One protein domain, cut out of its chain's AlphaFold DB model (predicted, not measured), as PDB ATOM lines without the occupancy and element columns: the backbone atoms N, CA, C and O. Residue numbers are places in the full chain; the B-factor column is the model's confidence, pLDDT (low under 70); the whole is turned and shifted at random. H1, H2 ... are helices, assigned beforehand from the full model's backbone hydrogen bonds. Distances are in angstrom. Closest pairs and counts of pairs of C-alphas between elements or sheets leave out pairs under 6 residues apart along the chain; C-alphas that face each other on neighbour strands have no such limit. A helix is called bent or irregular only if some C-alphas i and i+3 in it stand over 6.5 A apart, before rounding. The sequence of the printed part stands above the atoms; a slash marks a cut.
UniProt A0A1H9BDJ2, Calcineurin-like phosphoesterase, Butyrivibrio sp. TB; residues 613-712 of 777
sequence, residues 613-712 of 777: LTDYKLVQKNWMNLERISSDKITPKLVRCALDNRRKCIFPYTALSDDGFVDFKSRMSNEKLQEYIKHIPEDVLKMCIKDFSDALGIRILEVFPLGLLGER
ATOM      1  N   LEU A 613       0.533  12.115  39.337       61.31
ATOM      2  CA  LEU A 613       1.017  13.467  39.117       61.31
ATOM      3  C   LEU A 613       0.365  14.321  40.195       61.31
ATOM      4  O   LEU A 613      -0.857  14.386  40.271       61.31
ATOM      5  N   THR A 614       1.180  14.970  41.027       75.69
ATOM      6  CA  THR A 614       0.630  15.897  42.013       75.69
ATOM      7  C   THR A 614      -0.274  16.891  41.291       75.69
ATOM      8  O   THR A 614       0.034  17.288  40.163       75.69
ATOM      9  N   ASP A 615      -1.341  17.339  41.945       83.56
ATOM     10  CA  ASP A 615      -2.275  18.333  41.400       83.56
ATOM     11  C   ASP A 615      -1.540  19.511  40.734       83.56
ATOM     12  O   ASP A 615      -1.902  19.990  39.661       83.56
ATOM     13  N   TYR A 616      -0.400  19.910  41.308       83.06
ATOM     14  CA  TYR A 616       0.475  20.939  40.754       83.06
ATOM     15  C   TYR A 616       1.113  20.565  39.413       83.06
ATOM     16  O   TYR A 616       1.130  21.386  38.497       83.06
ATOM     17  N   LYS A 617       1.645  19.345  39.275       80.06
ATOM     18  CA  LYS A 617       2.212  18.862  38.008       80.06
ATOM     19  C   LYS A 617       1.128  18.642  36.947       80.06
ATOM     20  O   LYS A 617       1.383  18.927  35.777       80.06
ATOM     21  N   LEU A 618      -0.066  18.183  37.339       81.38
ATOM     22  CA  LEU A 618      -1.215  18.067  36.433       81.38
ATOM     23  C   LEU A 618      -1.569  19.429  35.833       81.38
ATOM     24  O   LEU A 618      -1.605  19.566  34.609       81.38
ATOM     25  N   VAL A 619      -1.744  20.443  36.682       85.81
ATOM     26  CA  VAL A 619      -2.060  21.815  36.255       85.81
ATOM     27  C   VAL A 619      -0.922  22.426  35.430       85.81
ATOM     28  O   VAL A 619      -1.177  23.090  34.432       85.81
ATOM     29  N   GLN A 620       0.341  22.155  35.774       80.50
ATOM     30  CA  GLN A 620       1.496  22.630  35.001       80.50
ATOM     31  C   GLN A 620       1.534  22.065  33.570       80.50
ATOM     32  O   GLN A 620       1.995  22.752  32.657       80.50
ATOM     33  N   LYS A 621       1.094  20.813  33.379       77.25
ATOM     34  CA  LYS A 621       1.029  20.169  32.057       77.25
ATOM     35  C   LYS A 621      -0.125  20.725  31.225       77.25
ATOM     36  O   LYS A 621       0.049  20.944  30.030       77.25
ATOM     37  N   ASN A 622      -1.285  20.933  31.847       80.31
ATOM     38  CA  ASN A 622      -2.447  21.565  31.232       80.31
ATOM     39  C   ASN A 622      -3.294  22.238  32.317       80.31
ATOM     40  O   ASN A 622      -3.774  21.567  33.231       80.31
ATOM     41  N   TRP A 623      -3.517  23.544  32.180       84.94
ATOM     42  CA  TRP A 623      -4.269  24.337  33.148       84.94
ATOM     43  C   TRP A 623      -5.708  23.830  33.354       84.94
ATOM     44  O   TRP A 623      -6.201  23.869  34.479       84.94
ATOM     45  N   MET A 624      -6.342  23.261  32.316       84.94
ATOM     46  CA  MET A 624      -7.695  22.678  32.379       84.94
ATOM     47  C   MET A 624      -7.805  21.520  33.377       84.94
ATOM     48  O   MET A 624      -8.895  21.199  33.839       84.94
ATOM     49  N   ASN A 625      -6.685  20.894  33.753       87.75
ATOM     50  CA  ASN A 625      -6.698  19.854  34.778       87.75
ATOM     51  C   ASN A 625      -7.147  20.379  36.147       87.75
ATOM     52  O   ASN A 625      -7.514  19.569  36.992       87.75
ATOM     53  N   LEU A 626      -7.169  21.702  36.364       89.44
ATOM     54  CA  LEU A 626      -7.746  22.281  37.574       89.44
ATOM     55  C   LEU A 626      -9.232  21.917  37.747       89.44
ATOM     56  O   LEU A 626      -9.654  21.682  38.872       89.44
ATOM     57  N   GLU A 627      -9.997  21.766  36.659       88.25
ATOM     58  CA  GLU A 627     -11.409  21.328  36.700       88.25
ATOM     59  C   GLU A 627     -11.570  19.877  37.183       88.25
ATOM     60  O   GLU A 627     -12.633  19.480  37.648       88.25
ATOM     61  N   ARG A 628     -10.508  19.071  37.077       87.19
ATOM     62  CA  ARG A 628     -10.494  17.665  37.513       87.19
ATOM     63  C   ARG A 628     -10.125  17.514  38.988       87.19
ATOM     64  O   ARG A 628     -10.248  16.424  39.537       87.19
ATOM     65  N   ILE A 629      -9.639  18.586  39.613       89.62
ATOM     66  CA  ILE A 629      -9.248  18.610  41.021       89.62
ATOM     67  C   ILE A 629     -10.470  19.022  41.841       89.62
ATOM     68  O   ILE A 629     -11.123  20.013  41.525       89.62
ATOM     69  N   SER A 630     -10.780  18.271  42.899       90.50
ATOM     70  CA  SER A 630     -11.874  18.606  43.818       90.50
ATOM     71  C   SER A 630     -11.668  19.995  44.436       90.50
ATOM     72  O   SER A 630     -10.546  20.327  44.829       90.50
ATOM     73  N   SER A 631     -12.724  20.813  44.525       89.94
ATOM     74  CA  SER A 631     -12.619  22.229  44.910       89.94
ATOM     75  C   SER A 631     -11.928  22.448  46.263       89.94
ATOM     76  O   SER A 631     -11.187  23.414  46.406       89.94
ATOM     77  N   ASP A 632     -12.076  21.534  47.227       88.75
ATOM     78  CA  ASP A 632     -11.418  21.576  48.545       88.75
ATOM     79  C   ASP A 632      -9.885  21.436  48.486       88.75
ATOM     80  O   ASP A 632      -9.184  21.891  49.390       88.75
ATOM     81  N   LYS A 633      -9.344  20.844  47.414       90.69
ATOM     82  CA  LYS A 633      -7.895  20.696  47.187       90.69
ATOM     83  C   LYS A 633      -7.285  21.858  46.401       90.69
ATOM     84  O   LYS A 633      -6.058  21.944  46.273       90.69
ATOM     85  N   ILE A 634      -8.104  22.757  45.855       95.12
ATOM     86  CA  ILE A 634      -7.621  23.888  45.060       95.12
ATOM     87  C   ILE A 634      -6.961  24.909  45.989       95.12
ATOM     88  O   ILE A 634      -7.564  25.419  46.922       95.12
ATOM     89  N   THR A 635      -5.700  25.244  45.711       95.81
ATOM     90  CA  THR A 635      -4.922  26.227  46.483       95.81
ATOM     91  C   THR A 635      -4.523  27.416  45.607       95.81
ATOM     92  O   THR A 635      -4.420  27.262  44.383       95.81
ATOM     93  N   PRO A 636      -4.160  28.579  46.191       95.62
ATOM     94  CA  PRO A 636      -3.654  29.722  45.423       95.62
ATOM     95  C   PRO A 636      -2.439  29.365  44.558       95.62
ATOM     96  O   PRO A 636      -2.240  29.911  43.476       95.62
ATOM     97  N   LYS A 637      -1.619  28.404  45.008       93.56
ATOM     98  CA  LYS A 637      -0.461  27.907  44.258       93.56
ATOM     99  C   LYS A 637      -0.866  27.183  42.967       93.56
ATOM    100  O   LYS A 637      -0.161  27.324  41.969       93.56
ATOM    101  N   LEU A 638      -1.959  26.417  42.985       92.62
ATOM    102  CA  LEU A 638      -2.488  25.725  41.804       92.62
ATOM    103  C   LEU A 638      -3.108  26.718  40.823       92.62
ATOM    104  O   LEU A 638      -2.753  26.701  39.649       92.62
ATOM    105  N   VAL A 639      -3.932  27.644  41.321       93.50
ATOM    106  CA  VAL A 639      -4.547  28.700  40.500       93.50
ATOM    107  C   VAL A 639      -3.478  29.557  39.819       93.50
ATOM    108  O   VAL A 639      -3.504  29.723  38.605       93.50
ATOM    109  N   ARG A 640      -2.454  30.010  40.551       92.75
ATOM    110  CA  ARG A 640      -1.326  30.751  39.955       92.75
ATOM    111  C   ARG A 640      -0.557  29.942  38.920       92.75
ATOM    112  O   ARG A 640      -0.073  30.514  37.956       92.75
ATOM    113  N   CYS A 641      -0.430  28.626  39.107       88.75
ATOM    114  CA  CYS A 641       0.194  27.766  38.105       88.75
ATOM    115  C   CYS A 641      -0.643  27.692  36.823       88.75
ATOM    116  O   CYS A 641      -0.067  27.707  35.741       88.75
ATOM    117  N   ALA A 642      -1.972  27.635  36.948       89.44
ATOM    118  CA  ALA A 642      -2.898  27.631  35.817       89.44
ATOM    119  C   ALA A 642      -2.883  28.959  35.032       89.44
ATOM    120  O   ALA A 642      -3.080  28.951  33.819       89.44
ATOM    121  N   LEU A 643      -2.627  30.081  35.718       88.44
ATOM    122  CA  LEU A 643      -2.622  31.441  35.161       88.44
ATOM    123  C   LEU A 643      -1.224  31.957  34.743       88.44
ATOM    124  O   LEU A 643      -1.103  33.094  34.292       88.44
ATOM    125  N   ASP A 644      -0.148  31.178  34.919       81.44
ATOM    126  CA  ASP A 644       1.225  31.633  34.639       81.44
ATOM    127  C   ASP A 644       1.542  31.608  33.134       81.44
ATOM    128  O   ASP A 644       1.939  30.576  32.588       81.44
ATOM    129  N   ASN A 645       1.472  32.779  32.495       63.50
ATOM    130  CA  ASN A 645       1.795  32.982  31.076       63.50
ATOM    131  C   ASN A 645       3.255  32.649  30.694       63.50
ATOM    132  O   ASN A 645       3.593  32.651  29.511       63.50
ATOM    133  N   ARG A 646       4.158  32.406  31.661       59.72
ATOM    134  CA  ARG A 646       5.553  31.995  31.382       59.72
ATOM    135  C   ARG A 646       5.719  30.485  31.233       59.72
ATOM    136  O   ARG A 646       6.784  30.021  30.825       59.72
ATOM    137  N   ARG A 647       4.708  29.703  31.610       56.56
ATOM    138  CA  ARG A 647       4.678  28.242  31.469       56.56
ATOM    139  C   ARG A 647       3.718  27.912  30.328       56.56
ATOM    140  O   ARG A 647       2.931  28.760  29.947       56.56
ATOM    141  N   LYS A 648       3.758  26.699  29.765       57.19
ATOM    142  CA  LYS A 648       2.933  26.259  28.609       57.19
ATOM    143  C   LYS A 648       1.397  26.318  28.830       57.19
ATOM    144  O   LYS A 648       0.642  25.716  28.075       57.19
ATOM    145  N   CYS A 649       0.933  26.977  29.888       64.12
ATOM    146  CA  CYS A 649      -0.461  27.250  30.186       64.12
ATOM    147  C   CYS A 649      -0.924  28.448  29.352       64.12
ATOM    148  O   CYS A 649      -0.317  29.511  29.384       64.12
ATOM    149  N   ILE A 650      -2.001  28.253  28.598       78.69
ATOM    150  CA  ILE A 650      -2.521  29.234  27.640       78.69
ATOM    151  C   ILE A 650      -3.859  29.820  28.084       78.69
ATOM    152  O   ILE A 650      -4.609  30.290  27.244       78.69
ATOM    153  N   PHE A 651      -4.213  29.773  29.371       85.88
ATOM    154  CA  PHE A 651      -5.459  30.373  29.864       85.88
ATOM    155  C   PHE A 651      -5.564  31.850  29.428       85.88
ATOM    156  O   PHE A 651      -4.584  32.578  29.592       85.88
ATOM    157  N   PRO A 652      -6.707  32.346  28.907       86.88
ATOM    158  CA  PRO A 652      -8.028  31.713  28.736       86.88
ATOM    159  C   PRO A 652      -8.289  31.096  27.336       86.88
ATOM    160  O   PRO A 652      -9.407  31.159  26.818       86.88
ATOM    161  N   TYR A 653      -7.271  30.564  26.669       85.62
ATOM    162  CA  TYR A 653      -7.338  30.006  25.314       85.62
ATOM    163  C   TYR A 653      -7.284  28.475  25.331       85.62
ATOM    164  O   TYR A 653      -6.801  27.866  26.291       85.62
ATOM    165  N   THR A 654      -7.803  27.845  24.274       81.56
ATOM    166  CA  THR A 654      -7.895  26.380  24.170       81.56
ATOM    167  C   THR A 654      -6.844  25.758  23.250       81.56
ATOM    168  O   THR A 654      -6.657  24.546  23.325       81.56
ATOM    169  N   ALA A 655      -6.150  26.540  22.412       78.31
ATOM    170  CA  ALA A 655      -5.083  26.051  21.535       78.31
ATOM    171  C   ALA A 655      -3.957  27.082  21.293       78.31
ATOM    172  O   ALA A 655      -4.110  28.286  21.516       78.31
ATOM    173  N   LEU A 656      -2.811  26.579  20.825       73.81
ATOM    174  CA  LEU A 656      -1.724  27.363  20.228       73.81
ATOM    175  C   LEU A 656      -1.824  27.261  18.699       73.81
ATOM    176  O   LEU A 656      -2.290  26.242  18.189       73.81
ATOM    177  N   SER A 657      -1.373  28.284  17.979       72.44
ATOM    178  CA  SER A 657      -1.134  28.222  16.535       72.44
ATOM    179  C   SER A 657       0.139  27.422  16.213       72.44
ATOM    180  O   SER A 657       0.968  27.170  17.092       72.44
ATOM    181  N   ASP A 658       0.302  27.016  14.948       69.12
ATOM    182  CA  ASP A 658       1.416  26.170  14.473       69.12
ATOM    183  C   ASP A 658       2.813  26.772  14.732       69.12
ATOM    184  O   ASP A 658       3.807  26.055  14.835       69.12
ATOM    185  N   ASP A 659       2.893  28.095  14.872       62.75
ATOM    186  CA  ASP A 659       4.096  28.870  15.198       62.75
ATOM    187  C   ASP A 659       4.382  28.965  16.714       62.75
ATOM    188  O   ASP A 659       5.340  29.619  17.132       62.75
ATOM    189  N   GLY A 660       3.580  28.294  17.548       62.81
ATOM    190  CA  GLY A 660       3.754  28.218  18.999       62.81
ATOM    191  C   GLY A 660       3.228  29.429  19.774       62.81
ATOM    192  O   GLY A 660       3.409  29.482  20.994       62.81
ATOM    193  N   PHE A 661       2.572  30.380  19.105       69.81
ATOM    194  CA  PHE A 661       1.872  31.487  19.756       69.81
ATOM    195  C   PHE A 661       0.432  31.108  20.117       69.81
ATOM    196  O   PHE A 661      -0.096  30.081  19.705       69.81
ATOM    197  N   VAL A 662      -0.210  31.917  20.958       71.69
ATOM    198  CA  VAL A 662      -1.612  31.705  21.327       71.69
ATOM    199  C   VAL A 662      -2.499  31.920  20.106       71.69
ATOM    200  O   VAL A 662      -2.492  33.009  19.530       71.69
ATOM    201  N   ASP A 663      -3.316  30.922  19.752       79.19
ATOM    202  CA  ASP A 663      -4.336  31.119  18.729       79.19
ATOM    203  C   ASP A 663      -5.473  31.959  19.319       79.19
ATOM    204  O   ASP A 663      -6.336  31.465  20.053       79.19
ATOM    205  N   PHE A 664      -5.489  33.245  18.978       74.62
ATOM    206  CA  PHE A 664      -6.511  34.182  19.438       74.62
ATOM    207  C   PHE A 664      -7.938  33.792  19.022       74.62
ATOM    208  O   PHE A 664      -8.887  34.250  19.667       74.62
ATOM    209  N   LYS A 665      -8.111  32.948  17.991       77.31
ATOM    210  CA  LYS A 665      -9.424  32.418  17.585       77.31
ATOM    211  C   LYS A 665      -9.906  31.288  18.494       77.31
ATOM    212  O   LYS A 665     -11.110  31.105  18.630       77.31
ATOM    213  N   SER A 666      -8.996  30.599  19.182       81.94
ATOM    214  CA  SER A 666      -9.288  29.522  20.142       81.94
ATOM    215  C   SER A 666      -9.679  30.032  21.540       81.94
ATOM    216  O   SER A 666      -9.559  29.341  22.553       81.94
ATOM    217  N   ARG A 667     -10.103  31.292  21.641       83.12
ATOM    218  CA  ARG A 667     -10.442  31.899  22.925       83.12
ATOM    219  C   ARG A 667     -11.706  31.272  23.511       83.12
ATOM    220  O   ARG A 667     -12.701  31.094  22.815       83.12
ATOM    221  N   MET A 668     -11.688  31.017  24.815       85.38
ATOM    222  CA  MET A 668     -12.835  30.465  25.528       85.38
ATOM    223  C   MET A 668     -14.021  31.447  25.602       85.38
ATOM    224  O   MET A 668     -13.832  32.668  25.719       85.38
ATOM    225  N   SER A 669     -15.244  30.901  25.558       86.75
ATOM    226  CA  SER A 669     -16.483  31.665  25.742       86.75
ATOM    227  C   SER A 669     -16.633  32.163  27.187       86.75
ATOM    228  O   SER A 669     -15.997  31.639  28.105       86.75
ATOM    229  N   ASN A 670     -17.460  33.192  27.399       83.25
ATOM    230  CA  ASN A 670     -17.683  33.749  28.738       83.25
ATOM    231  C   ASN A 670     -18.331  32.726  29.678       83.25
ATOM    232  O   ASN A 670     -17.960  32.660  30.844       83.25
ATOM    233  N   GLU A 671     -19.235  31.901  29.156       84.31
ATOM    234  CA  GLU A 671     -19.965  30.880  29.909       84.31
ATOM    235  C   GLU A 671     -18.992  29.842  30.476       84.31
ATOM    236  O   GLU A 671     -18.987  29.578  31.676       84.31
ATOM    237  N   LYS A 672     -18.082  29.334  29.638       87.31
ATOM    238  CA  LYS A 672     -17.098  28.336  30.069       87.31
ATOM    239  C   LYS A 672     -16.055  28.916  31.031       87.31
ATOM    240  O   LYS A 672     -15.631  28.241  31.964       87.31
ATOM    241  N   LEU A 673     -15.678  30.188  30.864       88.94
ATOM    242  CA  LEU A 673     -14.813  30.877  31.830       88.94
ATOM    243  C   LEU A 673     -15.492  31.060  33.189       88.94
ATOM    244  O   LEU A 673     -14.838  30.906  34.219       88.94
ATOM    245  N   GLN A 674     -16.787  31.374  33.202       88.00
ATOM    246  CA  GLN A 674     -17.560  31.487  34.437       88.00
ATOM    247  C   GLN A 674     -17.677  30.135  35.149       88.00
ATOM    248  O   GLN A 674     -17.509  30.091  36.365       88.00
ATOM    249  N   GLU A 675     -17.903  29.040  34.416       88.94
ATOM    250  CA  GLU A 675     -17.906  27.683  34.984       88.94
ATOM    251  C   GLU A 675     -16.557  27.329  35.618       88.94
ATOM    252  O   GLU A 675     -16.515  26.924  36.781       88.94
ATOM    253  N   TYR A 676     -15.457  27.582  34.904       91.25
ATOM    254  CA  TYR A 676     -14.107  27.364  35.424       91.25
ATOM    255  C   TYR A 676     -13.830  28.178  36.696       91.25
ATOM    256  O   TYR A 676     -13.322  27.652  37.684       91.25
ATOM    257  N   ILE A 677     -14.177  29.470  36.701       91.62
ATOM    258  CA  ILE A 677     -13.961  30.345  37.863       91.62
ATOM    259  C   ILE A 677     -14.839  29.909  39.043       91.62
ATOM    260  O   ILE A 677     -14.376  29.926  40.181       91.62
ATOM    261  N   LYS A 678     -16.079  29.477  38.785       89.81
ATOM    262  CA  LYS A 678     -17.010  28.976  39.808       89.81
ATOM    263  C   LYS A 678     -16.515  27.691  40.483       89.81
ATOM    264  O   LYS A 678     -16.889  27.437  41.624       89.81
ATOM    265  N   HIS A 679     -15.673  26.909  39.807       93.44
ATOM    266  CA  HIS A 679     -15.048  25.705  40.367       93.44
ATOM    267  C   HIS A 679     -14.022  26.004  41.479       93.44
ATOM    268  O   HIS A 679     -13.698  25.127  42.282       93.44
ATOM    269  N   ILE A 680     -13.511  27.240  41.548       94.62
ATOM    270  CA  ILE A 680     -12.474  27.662  42.497       94.62
ATOM    271  C   ILE A 680     -13.124  28.214  43.782       94.62
ATOM    272  O   ILE A 680     -13.999  29.079  43.690       94.62
ATOM    273  N   PRO A 681     -12.678  27.790  44.984       95.06
ATOM    274  CA  PRO A 681     -13.181  28.317  46.254       95.06
ATOM    275  C   PRO A 681     -13.065  29.842  46.385       95.06
ATOM    276  O   PRO A 681     -12.095  30.455  45.934       95.06
ATOM    277  N   GLU A 682     -14.042  30.463  47.048       88.88
ATOM    278  CA  GLU A 682     -14.155  31.924  47.159       88.88
ATOM    279  C   GLU A 682     -12.949  32.584  47.856       88.88
ATOM    280  O   GLU A 682     -12.491  33.653  47.449       88.88
ATOM    281  N   ASP A 683     -12.406  31.955  48.897       90.50
ATOM    282  CA  ASP A 683     -11.216  32.413  49.622       90.50
ATOM    283  C   ASP A 683      -9.960  32.380  48.738       90.50
ATOM    284  O   ASP A 683      -9.175  33.333  48.725       90.50
ATOM    285  N   VAL A 684      -9.814  31.336  47.921       94.75
ATOM    286  CA  VAL A 684      -8.729  31.220  46.940       94.75
ATOM    287  C   VAL A 684      -8.886  32.259  45.830       94.75
ATOM    288  O   VAL A 684      -7.901  32.904  45.458       94.75
ATOM    289  N   LEU A 685     -10.113  32.484  45.343       91.56
ATOM    290  CA  LEU A 685     -10.412  33.545  44.379       91.56
ATOM    291  C   LEU A 685      -9.988  34.915  44.917       91.56
ATOM    292  O   LEU A 685      -9.298  35.644  44.201       91.56
ATOM    293  N   LYS A 686     -10.299  35.233  46.184       86.19
ATOM    294  CA  LYS A 686      -9.864  36.479  46.849       86.19
ATOM    295  C   LYS A 686      -8.337  36.631  46.867       86.19
ATOM    296  O   LYS A 686      -7.826  37.723  46.631       86.19
ATOM    297  N   MET A 687      -7.591  35.546  47.089       90.38
ATOM    298  CA  MET A 687      -6.117  35.567  47.109       90.38
ATOM    299  C   MET A 687      -5.462  35.685  45.721       90.38
ATOM    300  O   MET A 687      -4.264  35.989  45.636       90.38
ATOM    301  N   CYS A 688      -6.214  35.419  44.650       91.12
ATOM    302  CA  CYS A 688      -5.719  35.341  43.272       91.12
ATOM    303  C   CYS A 688      -6.329  36.391  42.328       91.12
ATOM    304  O   CYS A 688      -6.110  36.316  41.120       91.12
ATOM    305  N   ILE A 689      -7.048  37.399  42.839       86.50
ATOM    306  CA  ILE A 689      -7.714  38.423  42.007       86.50
ATOM    307  C   ILE A 689      -6.736  39.101  41.041       86.50
ATOM    308  O   ILE A 689      -7.040  39.272  39.862       86.50
ATOM    309  N   LYS A 690      -5.537  39.460  41.516       85.00
ATOM    310  CA  LYS A 690      -4.513  40.094  40.676       85.00
ATOM    311  C   LYS A 690      -4.040  39.172  39.548       85.00
ATOM    312  O   LYS A 690      -3.887  39.632  38.423       85.00
ATOM    313  N   ASP A 691      -3.864  37.884  39.839       89.06
ATOM    314  CA  ASP A 691      -3.445  36.883  38.853       89.06
ATOM    315  C   ASP A 691      -4.506  36.756  37.738       89.06
ATOM    316  O   ASP A 691      -4.182  36.773  36.551       89.06
ATOM    317  N   PHE A 692      -5.792  36.737  38.107       89.06
ATOM    318  CA  PHE A 692      -6.898  36.766  37.142       89.06
ATOM    319  C   PHE A 692      -6.986  38.085  36.375       89.06
ATOM    320  O   PHE A 692      -7.263  38.072  35.178       89.06
ATOM    321  N   SER A 693      -6.737  39.220  37.034       83.12
ATOM    322  CA  SER A 693      -6.728  40.534  36.383       83.12
ATOM    323  C   SER A 693      -5.633  40.616  35.326       83.12
ATOM    324  O   SER A 693      -5.828  41.258  34.296       83.12
ATOM    325  N   ASP A 694      -4.489  39.984  35.575       82.38
ATOM    326  CA  ASP A 694      -3.371  39.947  34.640       82.38
ATOM    327  C   ASP A 694      -3.659  39.012  33.459       82.38
ATOM    328  O   ASP A 694      -3.340  39.359  32.320       82.38
ATOM    329  N   ALA A 695      -4.312  37.874  33.706       84.12
ATOM    330  CA  ALA A 695      -4.640  36.896  32.670       84.12
ATOM    331  C   ALA A 695      -5.845  37.295  31.792       84.12
ATOM    332  O   ALA A 695      -5.838  37.081  30.579       84.12
ATOM    333  N   LEU A 696      -6.895  37.873  32.382       82.75
ATOM    334  CA  LEU A 696      -8.146  38.218  31.686       82.75
ATOM    335  C   LEU A 696      -8.200  39.678  31.220       82.75
ATOM    336  O   LEU A 696      -9.019  40.019  30.358       82.75
ATOM    337  N   GLY A 697      -7.358  40.546  31.785       78.00
ATOM    338  CA  GLY A 697      -7.445  41.988  31.584       78.00
ATOM    339  C   GLY A 697      -8.811  42.530  32.006       78.00
ATOM    340  O   GLY A 697      -9.401  42.075  32.984       78.00
ATOM    341  N   ILE A 698      -9.363  43.470  31.234       71.56
ATOM    342  CA  ILE A 698     -10.652  44.100  31.566       71.56
ATOM    343  C   ILE A 698     -11.856  43.145  31.520       71.56
ATOM    344  O   ILE A 698     -12.879  43.408  32.150       71.56
ATOM    345  N   ARG A 699     -11.734  41.995  30.842       73.44
ATOM    346  CA  ARG A 699     -12.808  40.986  30.788       73.44
ATOM    347  C   ARG A 699     -13.048  40.277  32.108       73.44
ATOM    348  O   ARG A 699     -14.073  39.620  32.241       73.44
ATOM    349  N   ILE A 700     -12.160  40.430  33.090       80.00
ATOM    350  CA  ILE A 700     -12.428  39.966  34.454       80.00
ATOM    351  C   ILE A 700     -13.796  40.468  34.957       80.00
ATOM    352  O   ILE A 700     -14.493  39.735  35.645       80.00
ATOM    353  N   LEU A 701     -14.239  41.652  34.522       73.00
ATOM    354  CA  LEU A 701     -15.531  42.241  34.885       73.00
ATOM    355  C   LEU A 701     -16.747  41.504  34.288       73.00
ATOM    356  O   LEU A 701     -17.855  41.659  34.790       73.00
ATOM    357  N   GLU A 702     -16.555  40.700  33.240       72.88
ATOM    358  CA  GLU A 702     -17.619  39.925  32.583       72.88
ATOM    359  C   GLU A 702     -17.767  38.506  33.160       72.88
ATOM    360  O   GLU A 702     -18.839  37.907  33.068       72.88
ATOM    361  N   VAL A 703     -16.692  37.941  33.722       78.88
ATOM    362  CA  VAL A 703     -16.627  36.509  34.086       78.88
ATOM    363  C   VAL A 703     -16.287  36.242  35.554       78.88
ATOM    364  O   VAL A 703     -16.578  35.160  36.053       78.88
ATOM    365  N   PHE A 704     -15.686  37.200  36.263       80.88
ATOM    366  CA  PHE A 704     -15.278  37.031  37.658       80.88
ATOM    367  C   PHE A 704     -16.390  37.474  38.625       80.88
ATOM    368  O   PHE A 704     -17.104  38.440  38.335       80.88
ATOM    369  N   PRO A 705     -16.549  36.830  39.800       77.25
ATOM    370  CA  PRO A 705     -17.540  37.245  40.788       77.25
ATOM    371  C   PRO A 705     -17.301  38.682  41.280       77.25
ATOM    372  O   PRO A 705     -16.439  38.936  42.118       77.25
ATOM    373  N   LEU A 706     -18.109  39.631  40.800       66.38
ATOM    374  CA  LEU A 706     -17.936  41.064  41.084       66.38
ATOM    375  C   LEU A 706     -17.999  41.423  42.578       66.38
ATOM    376  O   LEU A 706     -17.395  42.401  42.986       66.38
ATOM    377  N   GLY A 707     -18.690  40.625  43.399       63.72
ATOM    378  CA  GLY A 707     -18.743  40.824  44.855       63.72
ATOM    379  C   GLY A 707     -17.404  40.582  45.564       63.72
ATOM    380  O   GLY A 707     -17.261  40.943  46.727       63.72
ATOM    381  N   LEU A 708     -16.433  39.982  44.869       70.62
ATOM    382  CA  LEU A 708     -15.076  39.746  45.360       70.62
ATOM    383  C   LEU A 708     -14.082  40.806  44.883       70.62
ATOM    384  O   LEU A 708     -12.972  40.856  45.402       70.62
ATOM    385  N   LEU A 709     -14.449  41.633  43.898       69.06
ATOM    386  CA  LEU A 709     -13.588  42.699  43.401       69.06
ATOM    387  C   LEU A 709     -13.667  43.891  44.354       69.06
ATOM    388  O   LEU A 709     -14.671  44.600  44.403       69.06
ATOM    389  N   GLY A 710     -12.597  44.090  45.120       62.09
ATOM    390  CA  GLY A 710     -12.449  45.234  46.004       62.09
ATOM    391  C   GLY A 710     -12.187  46.540  45.252       62.09
ATOM    392  O   GLY A 710     -11.914  46.586  44.048       62.09
ATOM    393  N   GLU A 711     -12.249  47.632  46.010       61.44
ATOM    394  CA  GLU A 711     -12.060  48.996  45.522       61.44
ATOM    395  C   GLU A 711     -10.716  49.194  44.790       61.44
ATOM    396  O   GLU A 711     -10.644  49.828  43.733       61.44
ATOM    397  N   ARG A 712      -9.645  48.612  45.344       65.44
ATOM    398  CA  ARG A 712      -8.268  48.748  44.841       65.44
ATOM    399  C   ARG A 712      -8.040  47.954  43.558       65.44
ATOM    400  O   ARG A 712      -7.285  48.389  42.690       65.44
TER     401      ARG A 712
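AT A GLANCE: This is residues 613 to 712 of the 777 residues of the protein "Calcineurin-like phosphoesterase" of Butyrivibrio sp. TB (UniProt A0A1H9BDJ2). Six short helices make a compact body in two groups: H1, H2 and H3 form a small cluster, their centres making a triangle, and H4, H5 and H6 lie over toward the other side. The long link of residues 643 to 669 loops out toward one end of the longest axis, with Asp 658 far out on it, and the tail after H6 lies toward the other end. The printed part has 100 residues with six named helices, H1 to H6 in chain order, and no named strand; the class is all helix, and the helices that touch are mostly crossed. The whole is compact, with a radius of gyration of the C-alphas of 13.1 A and spans of 40 by 32 by 22 A.

HOW THE PARTS SIT: H1, residues 615 to 621, and H2, residues 623 to 628, form a helical hairpin. They touch at a steep tilt of 38 degrees, opposite ways; their closest C-alphas, of Val 619 and Asn 625, are 5.2 A apart. H3, residues 636 to 642, is the hub, touching three helices. It touches H1 at a shallow tilt of 22 degrees, the same way, with the closest C-alphas, of Tyr 616 and Leu 638, 5.7 A apart. It touches H2 at a steep tilt of 59 degrees, opposite ways, with the closest C-alphas, of Trp 623 and Ala 642, 4.5 A apart. H4, residues 670 to 678, is close to H2 but not clearly touching it: the closest C-alphas, of Glu 627 and Tyr 676, are 6.7 A apart. H5, residues 682 to 687, and H3 only just touch, with 3 pairs of C-alphas within 8 A, the closest being Pro 636 and Val 684 at 5.5 A, and stand about perpendicular at 82 degrees. H6, residues 689 to 703, touches H4 with residues 702 to 703 alone; the closest C-alphas, of Gln 674 and Val 703, are 5.1 A apart. H5 and H6 meet only through their link. H1 is apart from H4, H5 and H6. Every O i to N i+4 pair is within hydrogen-bond range in H1, H3, H4 and H5; in H2 it is 0 of 2, beside 3 of 3 O i to N i+3 pairs, and in H6 6 of 11.

IN THESE COORDINATES: H1 begins at C-alpha 615, (-2.275, 18.333, 41.400). H4 is 12.1 A long from first to last C-alpha. H6 is also 12.1 A long and is irregular, with C-alphas 695 and 698 9.4 A apart; it ends at C-alpha 703, (-16.627, 36.509, 34.086).

THE WHOLE: The C-alphas of Asp 658 and Glu 711, 40.8 A apart, are the two farthest from each other. The printed part has no cut. The link from H3 to H4, 27 residues, is long. The mean pLDDT of the printed part is 81.5; residue 613 and residues 645 to 649, 658 to 661, 706 to 707 and 709 to 712 are under 70.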